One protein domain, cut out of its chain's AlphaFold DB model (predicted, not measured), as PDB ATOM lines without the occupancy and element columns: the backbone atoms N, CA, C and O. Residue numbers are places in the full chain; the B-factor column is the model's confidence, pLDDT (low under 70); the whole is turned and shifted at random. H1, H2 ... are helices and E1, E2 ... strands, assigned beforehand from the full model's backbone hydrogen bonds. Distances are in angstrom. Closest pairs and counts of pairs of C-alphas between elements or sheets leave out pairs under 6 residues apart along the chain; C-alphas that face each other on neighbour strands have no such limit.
ATOM      1  N   GLN A 499     222.739 262.935 238.140       93.06
ATOM      2  CA  GLN A 499     223.212 263.823 239.197       93.06
ATOM      3  C   GLN A 499     222.689 265.229 238.914       93.06
ATOM      4  O   GLN A 499     222.637 265.656 237.763       93.06
ATOM      5  N   LEU A 500     222.272 265.930 239.967       92.94
ATOM      6  CA  LEU A 500     221.712 267.275 239.885       92.94
ATOM      7  C   LEU A 500     222.350 268.146 240.964       92.94
ATOM      8  O   LEU A 500     222.262 267.816 242.151       92.94
ATOM      9  N   LYS A 501     222.910 269.278 240.546       93.12
ATOM     10  CA  LYS A 501     223.325 270.379 241.416       93.12
ATOM     11  C   LYS A 501     222.532 271.620 241.037       93.12
ATOM     12  O   LYS A 501     222.263 271.859 239.863       93.12
ATOM     13  N   ASN A 502     222.119 272.388 242.033       90.19
ATOM     14  CA  ASN A 502     221.382 273.617 241.799       90.19
ATOM     15  C   ASN A 502     221.701 274.635 242.883       90.19
ATOM     16  O   ASN A 502     221.528 274.340 244.066       90.19
ATOM     17  N   GLU A 503     222.076 275.839 242.474       88.25
ATOM     18  CA  GLU A 503     222.416 276.934 243.374       88.25
ATOM     19  C   GLU A 503     221.538 278.147 243.082       88.25
ATOM     20  O   GLU A 503     221.421 278.582 241.938       88.25
ATOM     21  N   PHE A 504     220.913 278.693 244.125       82.12
ATOM     22  CA  PHE A 504     220.127 279.922 244.041       82.12
ATOM     23  C   PHE A 504     220.970 281.102 244.519       82.12
ATOM     24  O   PHE A 504     221.399 281.132 245.673       82.12
ATOM     25  N   MET A 505     221.168 282.091 243.652       80.56
ATOM     26  CA  MET A 505     221.964 283.282 243.926       80.56
ATOM     27  C   MET A 505     221.060 284.529 243.916       80.56
ATOM     28  O   MET A 505     220.407 284.823 242.910       80.56
ATOM     29  N   PRO A 506     220.968 285.285 245.026       70.81
ATOM     30  CA  PRO A 506     220.240 286.547 245.027       70.81
ATOM     31  C   PRO A 506     221.039 287.613 244.266       70.81
ATOM     32  O   PRO A 506     222.226 287.805 244.533       70.81
ATOM     33  N   MET A 507     220.390 288.368 243.375       63.38
ATOM     34  CA  MET A 507     221.033 289.535 242.770       63.38
ATOM     35  C   MET A 507     221.059 290.692 243.786       63.38
ATOM     36  O   MET A 507     220.007 291.046 244.322       63.38
ATOM     37  N   PRO A 508     222.217 291.329 244.063       53.31
ATOM     38  CA  PRO A 508     222.340 292.291 245.168       53.31
ATOM     39  C   PRO A 508     221.463 293.552 245.053       53.31
ATOM     40  O   PRO A 508     221.285 294.263 246.040       53.31
ATOM     41  N   TRP A 509     220.914 293.837 243.869       52.78
ATOM     42  CA  TRP A 509     220.272 295.118 243.535       52.78
ATOM     43  C   TRP A 509     218.848 294.970 242.980       52.78
ATOM     44  O   TRP A 509     218.188 295.973 242.721       52.78
ATOM     45  N   LEU A 510     218.369 293.738 242.779       56.97
ATOM     46  CA  LEU A 510     217.115 293.453 242.080       56.97
ATOM     47  C   LEU A 510     216.258 292.468 242.881       56.97
ATOM     48  O   LEU A 510     216.760 291.646 243.641       56.97
ATOM     49  N   SER A 511     214.944 292.515 242.660       66.75
ATOM     50  CA  SER A 511     213.992 291.449 243.010       66.75
ATOM     51  C   SER A 511     214.321 290.113 242.323       66.75
ATOM     52  O   SER A 511     213.639 289.120 242.562       66.75
ATOM     53  N   GLU A 512     215.337 290.087 241.467       73.31
ATOM     54  CA  GLU A 512     215.747 288.958 240.659       73.31
ATOM     55  C   GLU A 512     216.605 287.949 241.431       73.31
ATOM     56  O   GLU A 512     217.482 288.280 242.232       73.31
ATOM     57  N   ILE A 513     216.334 286.686 241.150       77.81
ATOM     58  CA  ILE A 513     217.035 285.515 241.638       77.81
ATOM     59  C   ILE A 513     217.571 284.812 240.403       77.81
ATOM     60  O   ILE A 513     216.796 284.408 239.533       77.81
ATOM     61  N   THR A 514     218.887 284.659 240.338       83.69
ATOM     62  CA  THR A 514     219.542 283.826 239.337       83.69
ATOM     63  C   THR A 514     219.762 282.438 239.917       83.69
ATOM     64  O   THR A 514     219.967 282.258 241.117       83.69
ATOM     65  N   THR A 515     219.653 281.433 239.064       87.62
ATOM     66  CA  THR A 515     219.829 280.035 239.435       87.62
ATOM     67  C   THR A 515     220.820 279.407 238.481       87.62
ATOM     68  O   THR A 515     220.658 279.546 237.271       87.62
ATOM     69  N   HIS A 516     221.801 278.706 239.040       91.62
ATOM     70  CA  HIS A 516     222.751 277.896 238.296       91.62
ATOM     71  C   HIS A 516     222.373 276.425 238.470       91.62
ATOM     72  O   HIS A 516     222.407 275.901 239.588       91.62
ATOM     73  N   THR A 517     221.957 275.767 237.391       93.25
ATOM     74  CA  THR A 517     221.523 274.365 237.411       93.25
ATOM     75  C   THR A 517     222.472 273.524 236.575       93.25
ATOM     76  O   THR A 517     222.666 273.809 235.399       93.25
ATOM     77  N   CYS A 518     223.008 272.456 237.163       95.00
ATOM     78  CA  CYS A 518     223.879 271.503 236.489       95.00
ATOM     79  C   CYS A 518     223.318 270.086 236.583       95.00
ATOM     80  O   CYS A 518     222.919 269.628 237.661       95.00
ATOM     81  N   VAL A 519     223.309 269.379 235.456       95.50
ATOM     82  CA  VAL A 519     222.838 267.996 235.348       95.50
ATOM     83  C   VAL A 519     223.902 267.123 234.701       95.50
ATOM     84  O   VAL A 519     224.578 267.526 233.760       95.50
ATOM     85  N   THR A 520     224.041 265.900 235.199       94.62
ATOM     86  CA  THR A 520     224.874 264.854 234.596       94.62
ATOM     87  C   THR A 520     224.025 263.616 234.372       94.62
ATOM     88  O   THR A 520     223.370 263.149 235.304       94.62
ATOM     89  N   TYR A 521     224.060 263.069 233.157       91.81
ATOM     90  CA  TYR A 521     223.416 261.802 232.816       91.81
ATOM     91  C   TYR A 521     224.471 260.712 232.623       91.81
ATOM     92  O   TYR A 521     225.405 260.873 231.838       91.81
ATOM     93  N   THR A 522     224.338 259.607 233.355       89.12
ATOM     94  CA  THR A 522     225.230 258.444 233.274       89.12
ATOM     95  C   THR A 522     224.391 257.188 233.029       89.12
ATOM     96  O   THR A 522     223.906 256.601 233.997       89.12
ATOM     97  N   PRO A 523     224.197 256.772 231.763       80.25
ATOM     98  CA  PRO A 523     223.355 255.623 231.438       80.25
ATOM     99  C   PRO A 523     223.902 254.335 232.060       80.25
ATOM    100  O   PRO A 523     225.123 254.136 232.127       80.25
ATOM    101  N   SER A 524     223.007 253.439 232.487       75.62
ATOM    102  CA  SER A 524     223.400 252.119 232.985       75.62
ATOM    103  C   SER A 524     223.945 251.234 231.858       75.62
ATOM    104  O   SER A 524     223.791 251.532 230.676       75.62
ATOM    105  N   VAL A 525     224.585 250.110 232.202       69.44
ATOM    106  CA  VAL A 525     225.093 249.148 231.200       69.44
ATOM    107  C   VAL A 525     223.962 248.609 230.313       69.44
ATOM    108  O   VAL A 525     224.163 248.452 229.114       69.44
ATOM    109  N   LYS A 526     222.765 248.398 230.880       64.06
ATOM    110  CA  LYS A 526     221.573 247.988 230.123       64.06
ATOM    111  C   LYS A 526     221.072 249.099 229.208       64.06
ATOM    112  O   LYS A 526     220.787 248.841 228.045       64.06
ATOM    113  N   ASP A 527     221.040 250.339 229.700       63.12
ATOM    114  CA  ASP A 527     220.642 251.482 228.870       63.12
ATOM    115  C   ASP A 527     221.621 251.659 227.704       63.12
ATOM    116  O   ASP A 527     221.188 251.895 226.587       63.12
ATOM    117  N   LYS A 528     222.929 251.447 227.924       62.22
ATOM    118  CA  LYS A 528     223.948 251.456 226.860       62.22
ATOM    119  C   LYS A 528     223.753 250.351 225.817       62.22
ATOM    120  O   LYS A 528     224.042 250.595 224.658       62.22
ATOM    121  N   GLN A 529     223.266 249.165 226.191       54.38
ATOM    122  CA  GLN A 529     222.993 248.070 225.241       54.38
ATOM    123  C   GLN A 529     221.767 248.337 224.359       54.38
ATOM    124  O   GLN A 529     221.748 247.954 223.192       54.38
ATOM    125  N   LEU A 530     220.773 249.048 224.894       53.81
ATOM    126  CA  LEU A 530     219.597 249.523 224.156       53.81
ATOM    127  C   LEU A 530     219.921 250.681 223.195       53.81
ATOM    128  O   LEU A 530     219.090 251.076 222.378       53.81
ATOM    129  N   ILE A 531     221.124 251.248 223.300       53.59
ATOM    130  CA  ILE A 531     221.584 252.396 222.528       53.59
ATOM    131  C   ILE A 531     222.551 251.890 221.454       53.59
ATOM    132  O   ILE A 531     223.681 251.513 221.742       53.59
ATOM    133  N   LYS A 532     222.144 251.942 220.181       52.69
ATOM    134  CA  LYS A 532     223.139 252.059 219.104       52.69
ATOM    135  C   LYS A 532     223.798 253.436 219.292       52.69
ATOM    136  O   LYS A 532     223.071 254.418 219.407       52.69
ATOM    137  N   ASP A 533     225.133 253.500 219.364       48.84
ATOM    138  CA  ASP A 533     225.984 254.645 219.787       48.84
ATOM    139  C   ASP A 533     225.741 256.016 219.090       48.84
ATOM    140  O   ASP A 533     226.441 256.996 219.361       48.84
ATOM    141  N   THR A 534     224.748 256.115 218.205       51.22
ATOM    142  CA  THR A 534     224.420 257.255 217.343       51.22
ATOM    143  C   THR A 534     223.227 258.111 217.801       51.22
ATOM    144  O   THR A 534     222.897 259.072 217.106       51.22
ATOM    145  N   PHE A 535     222.562 257.815 218.929       63.91
ATOM    146  CA  PHE A 535     221.361 258.554 219.369       63.91
ATOM    147  C   PHE A 535     221.631 259.615 220.455       63.91
ATOM    148  O   PHE A 535     222.260 259.336 221.477       63.91
ATOM    149  N   ASN A 536     221.065 260.816 220.274       72.69
ATOM    150  CA  ASN A 536     221.058 261.875 221.287       72.69
ATOM    151  C   ASN A 536     219.826 261.733 222.184       72.69
ATOM    152  O   ASN A 536     218.700 261.779 221.698       72.69
ATOM    153  N   ARG A 537     220.023 261.591 223.498       76.62
ATOM    154  CA  ARG A 537     218.920 261.489 224.466       76.62
ATOM    155  C   ARG A 537     218.327 262.860 224.768       76.62
ATOM    156  O   ARG A 537     219.063 263.833 224.883       76.62
ATOM    157  N   THR A 538     217.017 262.917 224.979       80.81
ATOM    158  CA  THR A 538     216.346 264.130 225.457       80.81
ATOM    159  C   THR A 538     216.180 264.045 226.967       80.81
ATOM    160  O   THR A 538     215.343 263.293 227.460       80.81
ATOM    161  N   ILE A 539     216.962 264.820 227.714       87.44
ATOM    162  CA  ILE A 539     216.841 264.915 229.170       87.44
ATOM    163  C   ILE A 539     216.008 266.141 229.522       87.44
ATOM    164  O   ILE A 539     216.268 267.242 229.039       87.44
ATOM    165  N   VAL A 540     215.012 265.962 230.386       88.81
ATOM    166  CA  VAL A 540     214.139 267.049 230.828       88.81
ATOM    167  C   VAL A 540     214.467 267.440 232.256       88.81
ATOM    168  O   VAL A 540     214.424 266.608 233.163       88.81
ATOM    169  N   VAL A 541     214.727 268.731 232.464       92.50
ATOM    170  CA  VAL A 541     214.808 269.349 233.790       92.50
ATOM    171  C   VAL A 541     213.517 270.119 234.040       92.50
ATOM    172  O   VAL A 541     213.283 271.187 233.482       92.50
ATOM    173  N   GLU A 542     212.657 269.556 234.876       90.94
ATOM    174  CA  GLU A 542     211.397 270.149 235.307       90.94
ATOM    175  C   GLU A 542     211.603 270.893 236.632       90.94
ATOM    176  O   GLU A 542     211.959 270.292 237.646       90.94
ATOM    177  N   VAL A 543     211.326 272.197 236.654       89.25
ATOM    178  CA  VAL A 543     211.392 273.032 237.858       89.25
ATOM    179  C   VAL A 543     209.997 273.525 238.218       89.25
ATOM    180  O   VAL A 543     209.380 274.315 237.502       89.25
ATOM    181  N   GLN A 544     209.495 273.085 239.368       85.81
ATOM    182  CA  GLN A 544     208.237 273.559 239.929       85.81
ATOM    183  C   GLN A 544     208.505 274.786 240.798       85.81
ATOM    184  O   GLN A 544     209.001 274.670 241.922       85.81
ATOM    185  N   LEU A 545     208.148 275.964 240.287       77.50
ATOM    186  CA  LEU A 545     208.368 277.205 241.013       77.50
ATOM    187  C   LEU A 545     207.435 277.326 242.230       77.50
ATOM    188  O   LEU A 545     206.280 276.871 242.173       77.50
ATOM    189  N   PRO A 546     207.900 277.972 243.317       66.75
ATOM    190  CA  PRO A 546     207.085 278.252 244.492       66.75
ATOM    191  C   PRO A 546     205.965 279.220 244.113       66.75
ATOM    192  O   PRO A 546     206.103 279.977 243.157       66.75
ATOM    193  N   THR A 547     204.856 279.166 244.856       58.81
ATOM    194  CA  THR A 547     203.694 280.074 244.800       58.81
ATOM    195  C   THR A 547     203.840 281.284 243.877       58.81
ATOM    196  O   THR A 547     204.564 282.215 244.206       58.81
ATOM    197  N   GLY A 548     203.050 281.313 242.799       46.84
ATOM    198  CA  GLY A 548     202.614 282.553 242.180       46.84
ATOM    199  C   GLY A 548     201.491 282.342 241.171       46.84
ATOM    200  O   GLY A 548     201.712 281.813 240.086       46.84
ATOM    201  N   LYS A 549     200.255 282.696 241.540       39.09
ATOM    202  CA  LYS A 549     199.128 282.676 240.602       39.09
ATOM    203  C   LYS A 549     199.067 284.012 239.869       39.09
ATOM    204  O   LYS A 549     198.813 285.042 240.479       39.09
ATOM    205  N   PHE A 550     199.192 283.948 238.547       34.47
ATOM    206  CA  PHE A 550     198.665 284.946 237.622       34.47
ATOM    207  C   PHE A 550     197.323 284.405 237.103       34.47
ATOM    208  O   PHE A 550     197.287 283.539 236.228       34.47
ATOM    209  N   GLN A 551     196.201 284.836 237.682       34.66
ATOM    210  CA  GLN A 551     194.873 284.472 237.179       34.66
ATOM    211  C   GLN A 551     194.486 285.492 236.092       34.66
ATOM    212  O   GLN A 551     193.988 286.570 236.394       34.66
ATOM    213  N   ARG A 552     194.734 285.171 234.812       32.84
ATOM    214  CA  ARG A 552     194.075 285.870 233.692       32.84
ATOM    215  C   ARG A 552     192.606 285.444 233.683       32.84
ATOM    216  O   ARG A 552     192.315 284.308 233.315       32.84
ATOM    217  N   GLN A 553     191.709 286.344 234.065       30.48
ATOM    218  CA  GLN A 553     190.314 286.295 233.643       30.48
ATOM    219  C   GLN A 553     190.203 287.209 232.418       30.48
ATOM    220  O   GLN A 553     190.517 288.394 232.494       30.48
ATOM    221  N   ILE A 554     189.894 286.622 231.263       30.84
ATOM    222  CA  ILE A 554     189.507 287.353 230.056       30.84
ATOM    223  C   ILE A 554     187.996 287.196 229.987       30.84
ATOM    224  O   ILE A 554     187.541 286.084 229.737       30.84
ATOM    225  N   ASP A 555     187.265 288.287 230.183       28.75
ATOM    226  CA  ASP A 555     185.887 288.415 229.721       28.75
ATOM    227  C   ASP A 555     185.858 289.522 228.658       28.75
ATOM    228  O   ASP A 555     186.453 290.591 228.812       28.75
ATOM    229  N   LEU A 556     185.258 289.193 227.516       34.03
ATOM    230  CA  LEU A 556     185.154 290.029 226.325       34.03
ATOM    231  C   LEU A 556     183.876 290.883 226.379       34.03
ATOM    232  O   LEU A 556     182.824 290.397 226.778       34.03
ATOM    233  N   PHE A 565     193.485 296.315 238.759       27.88
ATOM    234  CA  PHE A 565     194.733 296.028 239.469       27.88
ATOM    235  C   PHE A 565     194.813 294.523 239.747       27.88
ATOM    236  O   PHE A 565     194.009 293.976 240.491       27.88
ATOM    237  N   PHE A 566     195.785 293.839 239.143       28.28
ATOM    238  CA  PHE A 566     196.041 292.420 239.395       28.28
ATOM    239  C   PHE A 566     197.044 292.260 240.547       28.28
ATOM    240  O   PHE A 566     198.184 292.711 240.440       28.28
ATOM    241  N   LEU A 567     196.657 291.568 241.622       33.03
ATOM    242  CA  LEU A 567     197.586 291.108 242.658       33.03
ATOM    243  C   LEU A 567     198.318 289.851 242.169       33.03
ATOM    244  O   LEU A 567     197.830 288.728 242.289       33.03
ATOM    245  N   SER A 568     199.515 290.034 241.612       36.50
ATOM    246  CA  SER A 568     200.457 288.941 241.383       36.50
ATOM    247  C   SER A 568     201.156 288.595 242.700       36.50
ATOM    248  O   SER A 568     202.158 289.208 243.065       36.50
ATOM    249  N   LEU A 569     200.633 287.621 243.438       42.47
ATOM    250  CA  LEU A 569     201.396 287.009 244.526       42.47
ATOM    251  C   LEU A 569     202.474 286.121 243.902       42.47
ATOM    252  O   LEU A 569     202.154 285.366 242.986       42.47
ATOM    253  N   GLY A 570     203.717 286.188 244.388       57.62
ATOM    254  CA  GLY A 570     204.733 285.176 244.095       57.62
ATOM    255  C   GLY A 570     205.937 285.629 243.280       57.62
ATOM    256  O   GLY A 570     206.698 286.502 243.698       57.62
ATOM    257  N   THR A 571     206.131 284.978 242.132       58.06
ATOM    258  CA  THR A 571     207.292 285.132 241.250       58.06
ATOM    259  C   THR A 571     206.856 285.455 239.821       58.06
ATOM    260  O   THR A 571     205.954 284.811 239.286       58.06
ATOM    261  N   ARG A 572     207.507 286.421 239.178       67.00
ATOM    262  CA  ARG A 572     207.412 286.680 237.740       67.00
ATOM    263  C   ARG A 572     208.600 286.041 237.053       67.00
ATOM    264  O   ARG A 572     209.671 285.920 237.631       67.00
ATOM    265  N   VAL A 573     208.416 285.650 235.802       68.62
ATOM    266  CA  VAL A 573     209.506 285.100 235.008       68.62
ATOM    267  C   VAL A 573     209.716 285.942 233.765       68.62
ATOM    268  O   VAL A 573     208.761 286.251 233.046       68.62
ATOM    269  N   ASN A 574     210.967 286.310 233.512       71.12
ATOM    270  CA  ASN A 574     211.367 287.013 232.307       71.12
ATOM    271  C   ASN A 574     211.837 286.010 231.243       71.12
ATOM    272  O   ASN A 574     213.016 285.685 231.146       71.12
ATOM    273  N   LEU A 575     210.900 285.535 230.414       73.12
ATOM    274  CA  LEU A 575     211.194 284.539 229.375       73.12
ATOM    275  C   LEU A 575     212.253 285.011 228.363       73.12
ATOM    276  O   LEU A 575     212.979 284.182 227.827       73.12
ATOM    277  N   ARG A 576     212.372 286.325 228.110       71.94
ATOM    278  CA  ARG A 576     213.386 286.863 227.182       71.94
ATOM    279  C   ARG A 576     214.796 286.713 227.739       71.94
ATOM    280  O   ARG A 576     215.706 286.336 227.013       71.94
ATOM    281  N   GLN A 577     214.962 287.011 229.022       77.19
ATOM    282  CA  GLN A 577     216.250 286.910 229.693       77.19
ATOM    283  C   GLN A 577     216.679 285.453 229.870       77.19
ATOM    284  O   GLN A 577     217.841 285.138 229.650       77.19
ATOM    285  N   ILE A 578     215.728 284.558 230.159       80.62
ATOM    286  CA  ILE A 578     215.981 283.113 230.139       80.62
ATOM    287  C   ILE A 578     216.448 282.676 228.753       80.62
ATOM    288  O   ILE A 578     217.509 282.080 228.651       80.62
ATOM    289  N   GLY A 579     215.723 283.029 227.685       77.50
ATOM    290  CA  GLY A 579     216.136 282.673 226.323       77.50
ATOM    291  C   GLY A 579     217.560 283.132 225.986       77.50
ATOM    292  O   GLY A 579     218.293 282.411 225.324       77.50
ATOM    293  N   PHE A 580     217.989 284.286 226.504       80.31
ATOM    294  CA  PHE A 580     219.363 284.767 226.350       80.31
ATOM    295  C   PHE A 580     220.409 283.956 227.130       80.31
ATOM    296  O   PHE A 580     221.523 283.778 226.641       80.31
ATOM    297  N   PHE A 581     220.096 283.496 228.346       82.75
ATOM    298  CA  PHE A 581     221.004 282.618 229.090       82.75
ATOM    299  C   PHE A 581     221.129 281.255 228.419       82.75
ATOM    300  O   PHE A 581     222.232 280.730 228.286       82.75
ATOM    301  N   LEU A 582     219.996 280.716 227.976       84.19
ATOM    302  CA  LEU A 582     219.911 279.375 227.429       84.19
ATOM    303  C   LEU A 582     220.538 279.248 226.041       84.19
ATOM    304  O   LEU A 582     221.219 278.261 225.803       84.19
ATOM    305  N   SER A 583     220.457 280.285 225.198       79.56
ATOM    306  CA  SER A 583     221.030 280.252 223.841       79.56
ATOM    307  C   SER A 583     222.547 280.032 223.793       79.56
ATOM    308  O   SER A 583     223.109 279.788 222.725       79.56
ATOM    309  N   ARG A 584     223.226 280.124 224.941       84.50
ATOM    310  CA  ARG A 584     224.664 279.872 225.113       84.50
ATOM    311  C   ARG A 584     224.990 278.433 225.510       84.50
ATOM    312  O   ARG A 584     226.166 278.124 225.680       84.50
ATOM    313  N   VAL A 585     223.980 277.589 225.690       87.94
ATOM    314  CA  VAL A 585     224.102 276.195 226.117       87.94
ATOM    315  C   VAL A 585     223.862 275.323 224.884       87.94
ATOM    316  O   VAL A 585     222.715 275.191 224.469       87.94
ATOM    317  N   PRO A 586     224.908 274.740 224.271       84.94
ATOM    318  CA  PRO A 586     224.772 273.987 223.019       84.94
ATOM    319  C   PRO A 586     223.805 272.803 223.119       84.94
ATOM    320  O   PRO A 586     223.154 272.434 222.148       84.94
ATOM    321  N   GLU A 587     223.716 272.198 224.300       87.19
ATOM    322  CA  GLU A 587     222.826 271.081 224.580       87.19
ATOM    323  C   GLU A 587     221.380 271.524 224.834       87.19
ATOM    324  O   GLU A 587     220.504 270.670 224.924       87.19
ATOM    325  N   MET A 588     221.084 272.820 224.970       86.19
ATOM    326  CA  MET A 588     219.705 273.268 225.123       86.19
ATOM    327  C   MET A 588     218.974 273.159 223.787       86.19
ATOM    328  O   MET A 588     219.348 273.776 222.799       86.19
ATOM    329  N   MET A 589     217.891 272.385 223.765       77.00
ATOM    330  CA  MET A 589     216.993 272.360 222.618       77.00
ATOM    331  C   MET A 589     215.982 273.488 222.734       77.00
ATOM    332  O   MET A 589     215.940 274.374 221.898       77.00
ATOM    333  N   TYR A 590     215.149 273.470 223.772       76.81
ATOM    334  CA  TYR A 590     214.144 274.502 224.012       76.81
ATOM    335  C   TYR A 590     213.680 274.463 225.469       76.81
ATOM    336  O   TYR A 590     214.007 273.556 226.236       76.81
ATOM    337  N   PHE A 591     212.858 275.438 225.853       82.62
ATOM    338  CA  PHE A 591     212.224 275.468 227.165       82.62
ATOM    339  C   PHE A 591     210.743 275.823 227.067       82.62
ATOM    340  O   PHE A 591     210.280 276.471 226.127       82.62
ATOM    341  N   THR A 592     209.975 275.402 228.067       78.38
ATOM    342  CA  THR A 592     208.555 275.740 228.188       78.38
ATOM    343  C   THR A 592     208.247 276.260 229.582       78.38
ATOM    344  O   THR A 592     208.860 275.842 230.564       78.38
ATOM    345  N   PHE A 593     207.269 277.162 229.665       80.50
ATOM    346  CA  PHE A 593     206.723 277.640 230.929       80.50
ATOM    347  C   PHE A 593     205.207 277.463 230.948       80.50
ATOM    348  O   PHE A 593     204.483 278.141 230.213       80.50
ATOM    349  N   ASP A 594     204.720 276.560 231.797       74.44
ATOM    350  CA  ASP A 594     203.292 276.435 232.071       74.44
ATOM    351  C   ASP A 594     202.905 277.418 233.180       74.44
ATOM    352  O   ASP A 594     203.174 277.200 234.363       74.44
ATOM    353  N   THR A 595     202.229 278.500 232.793       69.12
ATOM    354  CA  THR A 595     201.764 279.551 233.709       69.12
ATOM    355  C   THR A 595     200.695 279.074 234.695       69.12
ATOM    356  O   THR A 595     200.558 279.657 235.767       69.12
ATOM    357  N   ARG A 596     199.926 278.021 234.372       68.75
ATOM    358  CA  ARG A 596     198.895 277.460 235.264       68.75
ATOM    359  C   ARG A 596     199.514 276.545 236.310       68.75
ATOM    360  O   ARG A 596     199.104 276.554 237.473       68.75
ATOM    361  N   LEU A 597     200.490 275.741 235.896       71.94
ATOM    362  CA  LEU A 597     201.206 274.842 236.795       71.94
ATOM    363  C   LEU A 597     202.347 275.549 237.535       71.94
ATOM    364  O   LEU A 597     202.735 275.070 238.598       71.94
ATOM    365  N   ASN A 598     202.787 276.719 237.063       76.62
ATOM    366  CA  ASN A 598     203.985 277.433 237.513       76.62
ATOM    367  C   ASN A 598     205.232 276.544 237.396       76.62
ATOM    368  O   ASN A 598     205.967 276.336 238.361       76.62
ATOM    369  N   LYS A 599     205.383 275.928 236.225       81.75
ATOM    370  CA  LYS A 599     206.350 274.862 235.968       81.75
ATOM    371  C   LYS A 599     207.201 275.216 234.753       81.75
ATOM    372  O   LYS A 599     206.650 275.514 233.692       81.75
ATOM    373  N   PHE A 600     208.516 275.174 234.926       86.19
ATOM    374  CA  PHE A 600     209.492 275.210 233.843       86.19
ATOM    375  C   PHE A 600     209.861 273.805 233.417       86.19
ATOM    376  O   PHE A 600     210.036 272.943 234.272       86.19
ATOM    377  N   ASN A 601     210.042 273.611 232.117       87.06
ATOM    378  CA  ASN A 601     210.683 272.419 231.583       87.06
ATOM    379  C   ASN A 601     211.779 272.860 230.621       87.06
ATOM    380  O   ASN A 601     211.487 273.584 229.666       87.06
ATOM    381  N   PHE A 602     213.006 272.430 230.886       88.38
ATOM    382  CA  PHE A 602     214.169 272.626 230.028       88.38
ATOM    383  C   PHE A 602     214.490 271.302 229.339       88.38
ATOM    384  O   PHE A 602     214.544 270.273 230.015       88.38
ATOM    385  N   PHE A 603     214.673 271.322 228.022       85.44
ATOM    386  CA  PHE A 603     214.920 270.129 227.214       85.44
ATOM    387  C   PHE A 603     216.363 270.141 226.730       85.44
ATOM    388  O   PHE A 603     216.745 271.015 225.955       85.44
ATOM    389  N   LEU A 604     217.148 269.168 227.184       87.50
ATOM    390  CA  LEU A 604     218.561 269.022 226.860       87.50
ATOM    391  C   LEU A 604     218.762 267.872 225.870       87.50
ATOM    392  O   LEU A 604     218.282 266.767 226.121       87.50
ATOM    393  N   THR A 605     219.491 268.106 224.782       85.31
ATOM    394  CA  THR A 605     220.006 267.061 223.890       85.31
ATOM    395  C   THR A 605     221.342 266.552 224.421       85.31
ATOM    396  O   THR A 605     222.298 267.304 224.584       85.31
ATOM    397  N   VAL A 606     221.416 265.260 224.729       86.19
ATOM    398  CA  VAL A 606     222.579 264.619 225.350       86.19
ATOM    399  C   VAL A 606     223.113 263.536 224.409       86.19
ATOM    400  O   VAL A 606     222.643 262.393 224.458       86.19
ATOM    401  N   PRO A 607     224.072 263.871 223.524       82.38
ATOM    402  CA  PRO A 607     224.759 262.884 222.695       82.38
ATOM    403  C   PRO A 607     225.583 261.914 223.550       82.38
ATOM    404  O   PRO A 607     225.952 262.220 224.687       82.38
ATOM    405  N   SER A 608     225.952 260.765 222.978       79.94
ATOM    406  CA  SER A 608     226.812 259.768 223.640       79.94
ATOM    407  C   SER A 608     228.153 260.343 224.117       79.94
ATOM    408  O   SER A 608     228.676 259.946 225.159       79.94
ATOM    409  N   THR A 609     228.671 261.364 223.429       84.44
ATOM    410  CA  THR A 609     229.884 262.112 223.802       84.44
ATOM    411  C   THR A 609     229.744 262.950 225.078       84.44
ATOM    412  O   THR A 609     230.766 263.374 225.635       84.44
ATOM    413  N   MET A 610     228.515 263.191 225.547       88.19
ATOM    414  CA  MET A 610     228.193 263.942 226.765       88.19
ATOM    415  C   MET A 610     227.822 263.047 227.953       88.19
ATOM    416  O   MET A 610     227.593 263.550 229.052       88.19
ATOM    417  N   TYR A 611     227.818 261.721 227.790       89.19
ATOM    418  CA  TYR A 611     227.561 260.807 228.904       89.19
ATOM    419  C   TYR A 611     228.622 260.956 230.003       89.19
ATOM    420  O   TYR A 611     229.825 260.920 229.747       89.19
ATOM    421  N   GLY A 612     228.160 261.135 231.241       89.31
ATOM    422  CA  GLY A 612     229.000 261.397 232.411       89.31
ATOM    423  C   GLY A 612     229.567 262.820 232.497       89.31
ATOM    424  O   GLY A 612     230.251 263.121 233.473       89.31
ATOM    425  N   LYS A 613     229.288 263.700 231.525       93.06
ATOM    426  CA  LYS A 613     229.681 265.115 231.565       93.06
ATOM    427  C   LYS A 613     228.567 265.981 232.142       93.06
ATOM    428  O   LYS A 613     227.383 265.660 232.045       93.06
ATOM    429  N   GLU A 614     228.968 267.083 232.762       94.62
ATOM    430  CA  GLU A 614     228.056 268.039 233.379       94.62
ATOM    431  C   GLU A 614     227.591 269.072 232.344       94.62
ATOM    432  O   GLU A 614     228.410 269.676 231.653       94.62
ATOM    433  N   ILE A 615     226.275 269.254 232.234       94.69
ATOM    434  CA  ILE A 615     225.632 270.290 231.422       94.69
ATOM    435  C   ILE A 615     225.042 271.304 232.398       94.69
ATOM    436  O   ILE A 615     224.164 270.954 233.192       94.69
ATOM    437  N   CYS A 616     225.530 272.540 232.346       94.50
ATOM    438  CA  CYS A 616     225.108 273.618 233.235       94.50
ATOM    439  C   CYS A 616     224.424 274.736 232.456       94.50
ATOM    440  O   CYS A 616     224.844 275.082 231.353       94.50
ATOM    441  N   PHE A 617     223.395 275.328 233.050       93.00
ATOM    442  CA  PHE A 617     222.694 276.466 232.477       93.00
ATOM    443  C   PHE A 617     222.153 277.393 233.561       93.00
ATOM    444  O   PHE A 617     221.802 276.963 234.666       93.00
ATOM    445  N   ASP A 618     222.061 278.672 233.207       90.00
ATOM    446  CA  ASP A 618     221.533 279.710 234.080       90.00
ATOM    447  C   ASP A 618     220.090 280.046 233.715       90.00
ATOM    448  O   ASP A 618     219.706 280.108 232.546       90.00
ATOM    449  N   TRP A 619     219.275 280.315 234.725       87.81
ATOM    450  CA  TRP A 619     217.927 280.839 234.538       87.81
ATOM    451  C   TRP A 619     217.556 281.768 235.691       87.81
ATOM    452  O   TRP A 619     218.167 281.740 236.758       87.81
ATOM    453  N   CYS A 620     216.566 282.633 235.478       81.50
ATOM    454  CA  CYS A 620     216.206 283.648 236.460       81.50
ATOM    455  C   CYS A 620     214.705 283.731 236.726       81.50
ATOM    456  O   CYS A 620     213.862 283.383 235.895       81.50
ATOM    457  N   LEU A 621     214.375 284.224 237.915       78.25
ATOM    458  CA  LEU A 621     213.018 284.536 238.336       78.25
ATOM    459  C   LEU A 621     213.015 285.834 239.140       78.25
ATOM    460  O   LEU A 621     213.952 286.143 239.863       78.25
ATOM    461  N   GLU A 622     211.944 286.602 239.030       73.06
ATOM    462  CA  GLU A 622     211.748 287.849 239.754       73.06
ATOM    463  C   GLU A 622     210.765 287.630 240.906       73.06
ATOM    464  O   GLU A 622     209.665 287.114 240.721       73.06
ATOM    465  N   ARG A 623     211.126 288.050 242.113       70.06
ATOM    466  CA  ARG A 623     210.261 288.021 243.291       70.06
ATOM    467  C   ARG A 623     209.322 289.229 243.300       70.06
ATOM    468  O   ARG A 623     209.774 290.361 243.431       70.06
ATOM    469  N   LEU A 624     208.015 288.979 243.261       65.25
ATOM    470  CA  LEU A 624     206.976 290.018 243.283       65.25
ATOM    471  C   LEU A 624     206.490 290.352 244.697       65.25
ATOM    472  O   LEU A 624     206.011 291.454 244.946       65.25
ATOM    473  N   SER A 625     206.607 289.408 245.632       63.56
ATOM    474  CA  SER A 625     206.134 289.571 247.010       63.56
ATOM    475  C   SER A 625     207.101 288.969 248.025       63.56
ATOM    476  O   SER A 625     207.808 288.003 247.736       63.56
ATOM    477  N   PHE A 626     207.111 289.519 249.241       65.44
ATOM    478  CA  PHE A 626     207.868 288.944 250.350       65.44
ATOM    479  C   PHE A 626     207.201 287.650 250.831       65.44
ATOM    480  O   PHE A 626     206.005 287.632 251.116       65.44
ATOM    481  N   ILE A 627     207.985 286.578 250.920       65.31
ATOM    482  CA  ILE A 627     207.579 285.286 251.476       65.31
ATOM    483  C   ILE A 627     208.580 284.975 252.586       65.31
ATOM    484  O   ILE A 627     209.784 284.949 252.328       65.31
ATOM    485  N   ASP A 628     208.071 284.791 253.805       62.62
ATOM    486  CA  ASP A 628     208.886 284.585 255.009       62.62
ATOM    487  C   ASP A 628     209.493 283.174 255.043       62.62
ATOM    488  O   ASP A 628     210.694 283.005 255.225       62.62
ATOM    489  N   GLN A 629     208.669 282.156 254.775       68.94
ATOM    490  CA  GLN A 629     209.083 280.755 254.722       68.94
ATOM    491  C   GLN A 629     208.787 280.176 253.342       68.94
ATOM    492  O   GLN A 629     207.630 279.946 252.981       68.94
ATOM    493  N   TRP A 630     209.839 279.952 252.556       71.12
ATOM    494  CA  TRP A 630     209.711 279.359 251.231       71.12
ATOM    495  C   TRP A 630     209.525 277.851 251.337       71.12
ATOM    496  O   TRP A 630     210.270 277.156 252.028       71.12
ATOM    497  N   ALA A 631     208.542 277.335 250.602       74.75
ATOM    498  CA  ALA A 631     208.515 275.913 250.309       74.75
ATOM    499  C   ALA A 631     209.733 275.564 249.430       74.75
ATOM    500  O   ALA A 631     210.065 276.348 248.534       74.75
ATOM    501  N   PRO A 632     210.375 274.401 249.643       79.81
ATOM    502  CA  PRO A 632     211.444 273.938 248.769       79.81
ATOM    503  C   PRO A 632     211.002 273.898 247.301       79.81
ATOM    504  O   PRO A 632     209.880 273.478 246.997       79.81
ATOM    505  N   ILE A 633     211.892 274.292 246.390       83.69
ATOM    506  CA  ILE A 633     211.669 274.155 244.949       83.69
ATOM    507  C   ILE A 633     211.870 272.695 244.575       83.69
ATOM    508  O   ILE A 633     212.929 272.115 244.811       83.69
ATOM    509  N   ARG A 634     210.845 272.090 243.974       87.12
ATOM    510  CA  ARG A 634     210.953 270.736 243.437       87.12
ATOM    511  C   ARG A 634     211.585 270.811 242.051       87.12
ATOM    512  O   ARG A 634     210.992 271.385 241.141       87.12
ATOM    513  N   ILE A 635     212.747 270.182 241.902       90.75
ATOM    514  CA  ILE A 635     213.398 269.948 240.613       90.75
ATOM    515  C   ILE A 635     213.335 268.453 240.319       90.75
ATOM    516  O   ILE A 635     213.748 267.638 241.145       90.75
ATOM    517  N   ARG A 636     212.783 268.091 239.166       90.81
ATOM    518  CA  ARG A 636     212.681 266.722 238.659       90.81
ATOM    519  C   ARG A 636     213.516 266.620 237.386       90.81
ATOM    520  O   ARG A 636     213.329 267.415 236.477       90.81
ATOM    521  N   VAL A 637     214.398 265.633 237.312       92.31
ATOM    522  CA  VAL A 637     215.195 265.310 236.123       92.31
ATOM    523  C   VAL A 637     214.833 263.907 235.670       92.31
ATOM    524  O   VAL A 637     214.749 263.011 236.511       92.31
ATOM    525  N   TYR A 638     214.588 263.723 234.378       87.75
ATOM    526  CA  TYR A 638     214.247 262.427 233.795       87.75
ATOM    527  C   TYR A 638     214.635 262.368 232.316       87.75
ATOM    528  O   TYR A 638     214.778 263.405 231.665       87.75
ATOM    529  N   ASP A 639     214.798 261.156 231.790       83.31
ATOM    530  CA  ASP A 639     214.871 260.929 230.347       83.31
ATOM    531  C   ASP A 639     213.451 261.013 229.782       83.31
ATOM    532  O   ASP A 639     212.546 260.342 230.279       83.31
ATOM    533  N   TYR A 640     213.239 261.852 228.768       78.25
ATOM    534  CA  TYR A 640     211.928 262.059 228.151       78.25
ATOM    535  C   TYR A 640     211.292 260.760 227.654       78.25
ATOM    536  O   TYR A 640     210.070 260.625 227.683       78.25
ATOM    537  N   LEU A 641     212.130 259.817 227.226       70.81
ATOM    538  CA  LEU A 641     211.722 258.527 226.692       70.81
ATOM    539  C   LEU A 641     211.550 257.468 227.782       70.81
ATOM    540  O   LEU A 641     210.848 256.500 227.549       70.81
ATOM    541  N   GLN A 642     212.163 257.657 228.954       73.31
ATOM    542  CA  GLN A 642     212.097 256.735 230.096       73.31
ATOM    543  C   GLN A 642     211.793 257.514 231.389       73.31
ATOM    544  O   GLN A 642     212.651 257.637 232.276       73.31
ATOM    545  N   PRO A 643     210.583 258.097 231.532       74.00
ATOM    546  CA  PRO A 643     210.281 259.038 232.614       74.00
ATOM    547  C   PRO A 643     210.255 258.394 234.006       74.00
ATOM    548  O   PRO A 643     210.230 259.104 235.021       74.00
ATOM    549  N   GLU A 644     210.208 257.061 234.069       73.38
ATOM    550  CA  GLU A 644     210.324 256.266 235.289       73.38
ATOM    551  C   GLU A 644     211.720 256.354 235.911       73.38
ATOM    552  O   GLU A 644     211.840 256.358 237.140       73.38
ATOM    553  N   GLN A 645     212.761 256.504 235.089       77.94
ATOM    554  CA  GLN A 645     214.109 256.788 235.558       77.94
ATOM    555  C   GLN A 645     214.195 258.283 235.871       77.94
ATOM    556  O   GLN A 645     214.459 259.111 235.004       77.94
ATOM    557  N   GLN A 646     213.928 258.653 237.124       86.06
ATOM    558  CA  GLN A 646     213.862 260.059 237.517       86.06
ATOM    559  C   GLN A 646     214.547 260.356 238.847       86.06
ATOM    560  O   GLN A 646     214.457 259.608 239.822       86.06
ATOM    561  N   LEU A 647     215.153 261.534 238.914       90.31
ATOM    562  CA  LEU A 647     215.661 262.124 240.141       90.31
ATOM    563  C   LEU A 647     214.801 263.331 240.513       90.31
ATOM    564  O   LEU A 647     214.658 264.264 239.732       90.31
ATOM    565  N   ILE A 648     214.254 263.342 241.724       89.44
ATOM    566  CA  ILE A 648     213.523 264.468 242.300       89.44
ATOM    567  C   ILE A 648     214.312 264.997 243.499       89.44
ATOM    568  O   ILE A 648     214.593 264.286 244.466       89.44
ATOM    569  N   ARG A 649     214.638 266.285 243.470       88.44
ATOM    570  CA  ARG A 649     215.246 266.999 244.593       88.44
ATOM    571  C   ARG A 649     214.335 268.129 245.045       88.44
ATOM    572  O   ARG A 649     213.798 268.878 244.233       88.44
ATOM    573  N   LEU A 650     214.168 268.238 246.358       86.81
ATOM    574  CA  LEU A 650     213.558 269.392 247.001       86.81
ATOM    575  C   LEU A 650     214.693 270.318 247.426       86.81
ATOM    576  O   LEU A 650     215.370 270.053 248.417       86.81
ATOM    577  N   MET A 651     214.930 271.361 246.640       84.00
ATOM    578  CA  MET A 651     215.986 272.324 246.906       84.00
ATOM    579  C   MET A 651     215.472 273.348 247.922       84.00
ATOM    580  O   MET A 651     214.470 274.016 247.640       84.00
ATOM    581  N   PRO A 652     216.090 273.467 249.112       77.31
ATOM    582  CA  PRO A 652     215.741 274.519 250.050       77.31
ATOM    583  C   PRO A 652     216.070 275.870 249.425       77.31
ATOM    584  O   PRO A 652     216.989 275.994 248.614       77.31
ATOM    585  N   VAL A 653     215.299 276.883 249.799       68.88
ATOM    586  CA  VAL A 653     215.436 278.201 249.202       68.88
ATOM    587  C   VAL A 653     215.445 279.248 250.296       68.88
ATOM    588  O   VAL A 653     214.418 279.530 250.908       68.88
ATOM    589  N   GLU A 654     216.613 279.826 250.549       61.03
ATOM    590  CA  GLU A 654     216.770 280.941 251.477       61.03
ATOM    591  C   GLU A 654     217.037 282.222 250.689       61.03
ATOM    592  O   GLU A 654     218.172 282.622 250.450       61.03
ATOM    593  N   PHE A 655     215.969 282.910 250.285       60.50
ATOM    594  CA  PHE A 655     216.086 284.234 249.672       60.50
ATOM    595  C   PHE A 655     216.180 285.328 250.738       60.50
ATOM    596  O   PHE A 655     215.312 286.203 250.826       60.50
ATOM    597  N   GLN A 656     217.228 285.297 251.560       51.78
ATOM    598  CA  GLN A 656     217.567 286.430 252.419       51.78
ATOM    599  C   GLN A 656     218.658 287.273 251.749       51.78
ATOM    600  O   GLN A 656     219.841 286.975 251.911       51.78
ATOM    601  N   PRO A 657     218.316 288.341 250.998       45.16
ATOM    602  CA  PRO A 657     219.329 289.293 250.574       45.16
ATOM    603  C   PRO A 657     219.879 289.984 251.827       45.16
ATOM    604  O   PRO A 657     219.188 290.793 252.450       45.16
ATOM    605  N   LYS A 658     221.118 289.661 252.207       41.16
ATOM    606  CA  LYS A 658     221.914 290.498 253.109       41.16
ATOM    607  C   LYS A 658     222.526 291.610 252.266       41.16
ATOM    608  O   LYS A 658     223.586 291.438 251.674       41.16
ATOM    609  N   LEU A 659     221.853 292.751 252.191       40.00
ATOM    610  CA  LEU A 659     222.398 293.953 251.564       40.00
ATOM    611  C   LEU A 659     223.284 294.640 252.606       40.00
ATOM    612  O   LEU A 659     222.775 295.218 253.562       40.00
ATOM    613  N   LEU A 660     224.611 294.523 252.473       42.50
ATOM    614  CA  LEU A 660     225.583 295.119 253.412       42.50
ATOM    615  C   LEU A 660     225.338 294.726 254.887       42.50
ATOM    616  O   LEU A 660     225.484 295.543 255.792       42.50
ATOM    617  N   GLY A 661     224.916 293.481 255.135       43.72
ATOM    618  CA  GLY A 661     224.597 292.994 256.486       43.72
ATOM    619  C   GLY A 661     223.210 293.385 257.016       43.72
ATOM    620  O   GLY A 661     222.877 293.005 258.134       43.72
ATOM    621  N   TYR A 662     222.390 294.076 256.220       37.28
ATOM    622  CA  TYR A 662     221.008 294.442 256.537       37.28
ATOM    623  C   TYR A 662     220.009 293.636 255.703       37.28
ATOM    624  O   TYR A 662     220.291 293.244 254.568       37.28
ATOM    625  N   SER A 663     218.805 293.427 256.233       46.94
ATOM    626  CA  SER A 663     217.669 292.987 255.418       46.94
ATOM    627  C   SER A 663     217.308 294.063 254.378       46.94
ATOM    628  O   SER A 663     217.495 295.255 254.613       46.94
ATOM    629  N   TYR A 664     216.745 293.683 253.225       44.38
ATOM    630  CA  TYR A 664     216.327 294.634 252.174       44.38
ATOM    631  C   TYR A 664     215.421 295.764 252.701       44.38
ATOM    632  O   TYR A 664     215.551 296.920 252.303       44.38
ATOM    633  N   VAL A 665     214.540 295.444 253.654       44.69
ATOM    634  CA  VAL A 665     213.670 296.418 254.325       44.69
ATOM    635  C   VAL A 665     214.498 297.433 255.118       44.69
ATOM    636  O   VAL A 665     214.251 298.631 255.034       44.69
ATOM    637  N   GLU A 666     215.508 296.984 255.860       47.06
ATOM    638  CA  GLU A 666     216.432 297.870 256.577       47.06
ATOM    639  C   GLU A 666     217.301 298.696 255.625       47.06
ATOM    640  O   GLU A 666     217.504 299.880 255.884       47.06
ATOM    641  N   ALA A 667     217.752 298.119 254.510       47.44
ATOM    642  CA  ALA A 667     218.522 298.828 253.492       47.44
ATOM    643  C   ALA A 667     217.698 299.945 252.826       47.44
ATOM    644  O   ALA A 667     218.174 301.073 252.731       47.44
ATOM    645  N   ILE A 668     216.434 299.687 252.460       47.31
ATOM    646  CA  ILE A 668     215.515 300.716 251.938       47.31
ATOM    647  C   ILE A 668     215.229 301.792 252.984       47.31
ATOM    648  O   ILE A 668     215.216 302.979 252.661       47.31
ATOM    649  N   HIS A 669     214.993 301.404 254.239       50.09
ATOM    650  CA  HIS A 669     214.743 302.373 255.304       50.09
ATOM    651  C   HIS A 669     215.962 303.254 255.591       50.09
ATOM    652  O   HIS A 669     215.784 304.438 255.853       50.09
ATOM    653  N   LYS A 670     217.180 302.706 255.503       51.62
ATOM    654  CA  LYS A 670     218.429 303.465 255.662       51.62
ATOM    655  C   LYS A 670     218.785 304.312 254.441       51.62
ATOM    656  O   LYS A 670     219.441 305.332 254.601       51.62
ATOM    657  N   ALA A 671     218.352 303.911 253.247       47.81
ATOM    658  CA  ALA A 671     218.586 304.644 252.004       47.81
ATOM    659  C   ALA A 671     217.589 305.793 251.763       47.81
ATOM    660  O   ALA A 671     217.805 306.599 250.859       47.81
ATOM    661  N   ARG A 672     216.498 305.898 252.542       47.25
ATOM    662  CA  ARG A 672     215.595 307.054 252.453       47.25
ATOM    663  C   ARG A 672     216.296 308.300 253.011       47.25
ATOM    664  O   ARG A 672     216.664 308.284 254.185       47.25
TER     665      ARG A 672
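What this domain is: This is residues 499 to 556 and 565 to 672 of the 698 residues of the protein "Hypothetical protein" of Adineta ricciae (UniProt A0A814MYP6). Two twisted sheets, one of five strands and one of three, stand face to face as a sandwich, with the short helix H2 along the side where the edge strands E4 and E6 run. H1 and H3 lie at opposite ends of the long axis, H3 at the end of a long link, and the chain on both sides of a cut, toward residues 556 and 565, runs out from the body. The printed part has 166 residues with three named helices and eight named strands, in the order E1 E2 H1 E3 H2 E4 E5 E6 E7 E8 H3; the class is mixed, helices and strands. The sheets run E4 E5 E3 E7 E8 and E1 E2 E6, both antiparallel throughout. The whole is only just loose, close to compact, with a radius of gyration of the C-alphas of 18.5 A, and only just flat, spanning 64 by 49 by 27 A.

How they stand to each other: The larger sheet holds E4, residues 588 to 594, E5, residues 599 to 606, E3, residues 537 to 544, E7, residues 633 to 639, and E8, residues 642 to 651, in that order, with E4 and E8 as edge strands. E4 and E5 are a hairpin, with N 592 and O 601 within hydrogen-bond range at 2.9 A. E5 and E3 are antiparallel at 160 degrees, with N 541 and O 602 at 2.9 A. E3 and E7 are antiparallel at 165 degrees, with N 542 and O 636 at 2.8 A. E7 and E8 are a hairpin, with N 635 and O 649 at 2.9 A, and E8 bends by 62 degrees at residue 645. The smaller sheet holds E1, residues 499 to 506, E2, residues 512 to 521, and E6, residues 614 to 623. E1 and E2 are a hairpin, with N 503 and O 516 at 2.9 A; E2 and E6 are antiparallel at 156 degrees, with N 517 and O 617 at 3.0 A. The two sheets form a sandwich, two sheets face to face: the facing parts are 9.7 A centre to centre, and the strands of the one stand at 29 degrees to those of the other. H2, residues 575 to 582, is on both sheets: it lies over E4 at a height over the larger sheet of 10.0 A, along the strands at 24 degrees on the local plane, and over none of the strands of the smaller one. The closest C-alphas of H2 and E6 are those of Ile 578 and Trp 619, 5.3 A apart. H1, residues 525 to 529, and H3, residues 664 to 671, are on neither sheet. In H1, H2 and H3 every O i to N i+4 pair is within hydrogen-bond range.

Where its parts are: In the larger sheet E8 measures 23.3 A from first to last C-alpha, E3 22.3 A, E5 21.9 A, E7 20.0 A and E4 18.1 A. In the smaller one E2 measures 29.3 A, E6 28.5 A and E1 23.6 A. H2 and H3 each measure 10.3 A, and H1 6.4 A. E1 begins at C-alpha 499 (223.212, 263.823, 239.197), E8 ends at C-alpha 651 (215.986, 272.324, 246.906), and H3 ends at C-alpha 671 (218.586, 304.644, 252.004).

The domain as a whole: The C-alphas of Gln 529 and Arg 672 are the two farthest apart, 65.4 A. Residues 557 to 564 are not printed, and C-alphas 556 and 565 are 17.3 A apart across the cut, which lies in the link from E3 to H2. Of the links printed whole, that from E8 to H3 is long, with 12 residues. The mean pLDDT of the printed part is 71.2; 64 residues are under 70, among them residues 525 to 535, 546 to 556, 565 to 573 and 653 to 672.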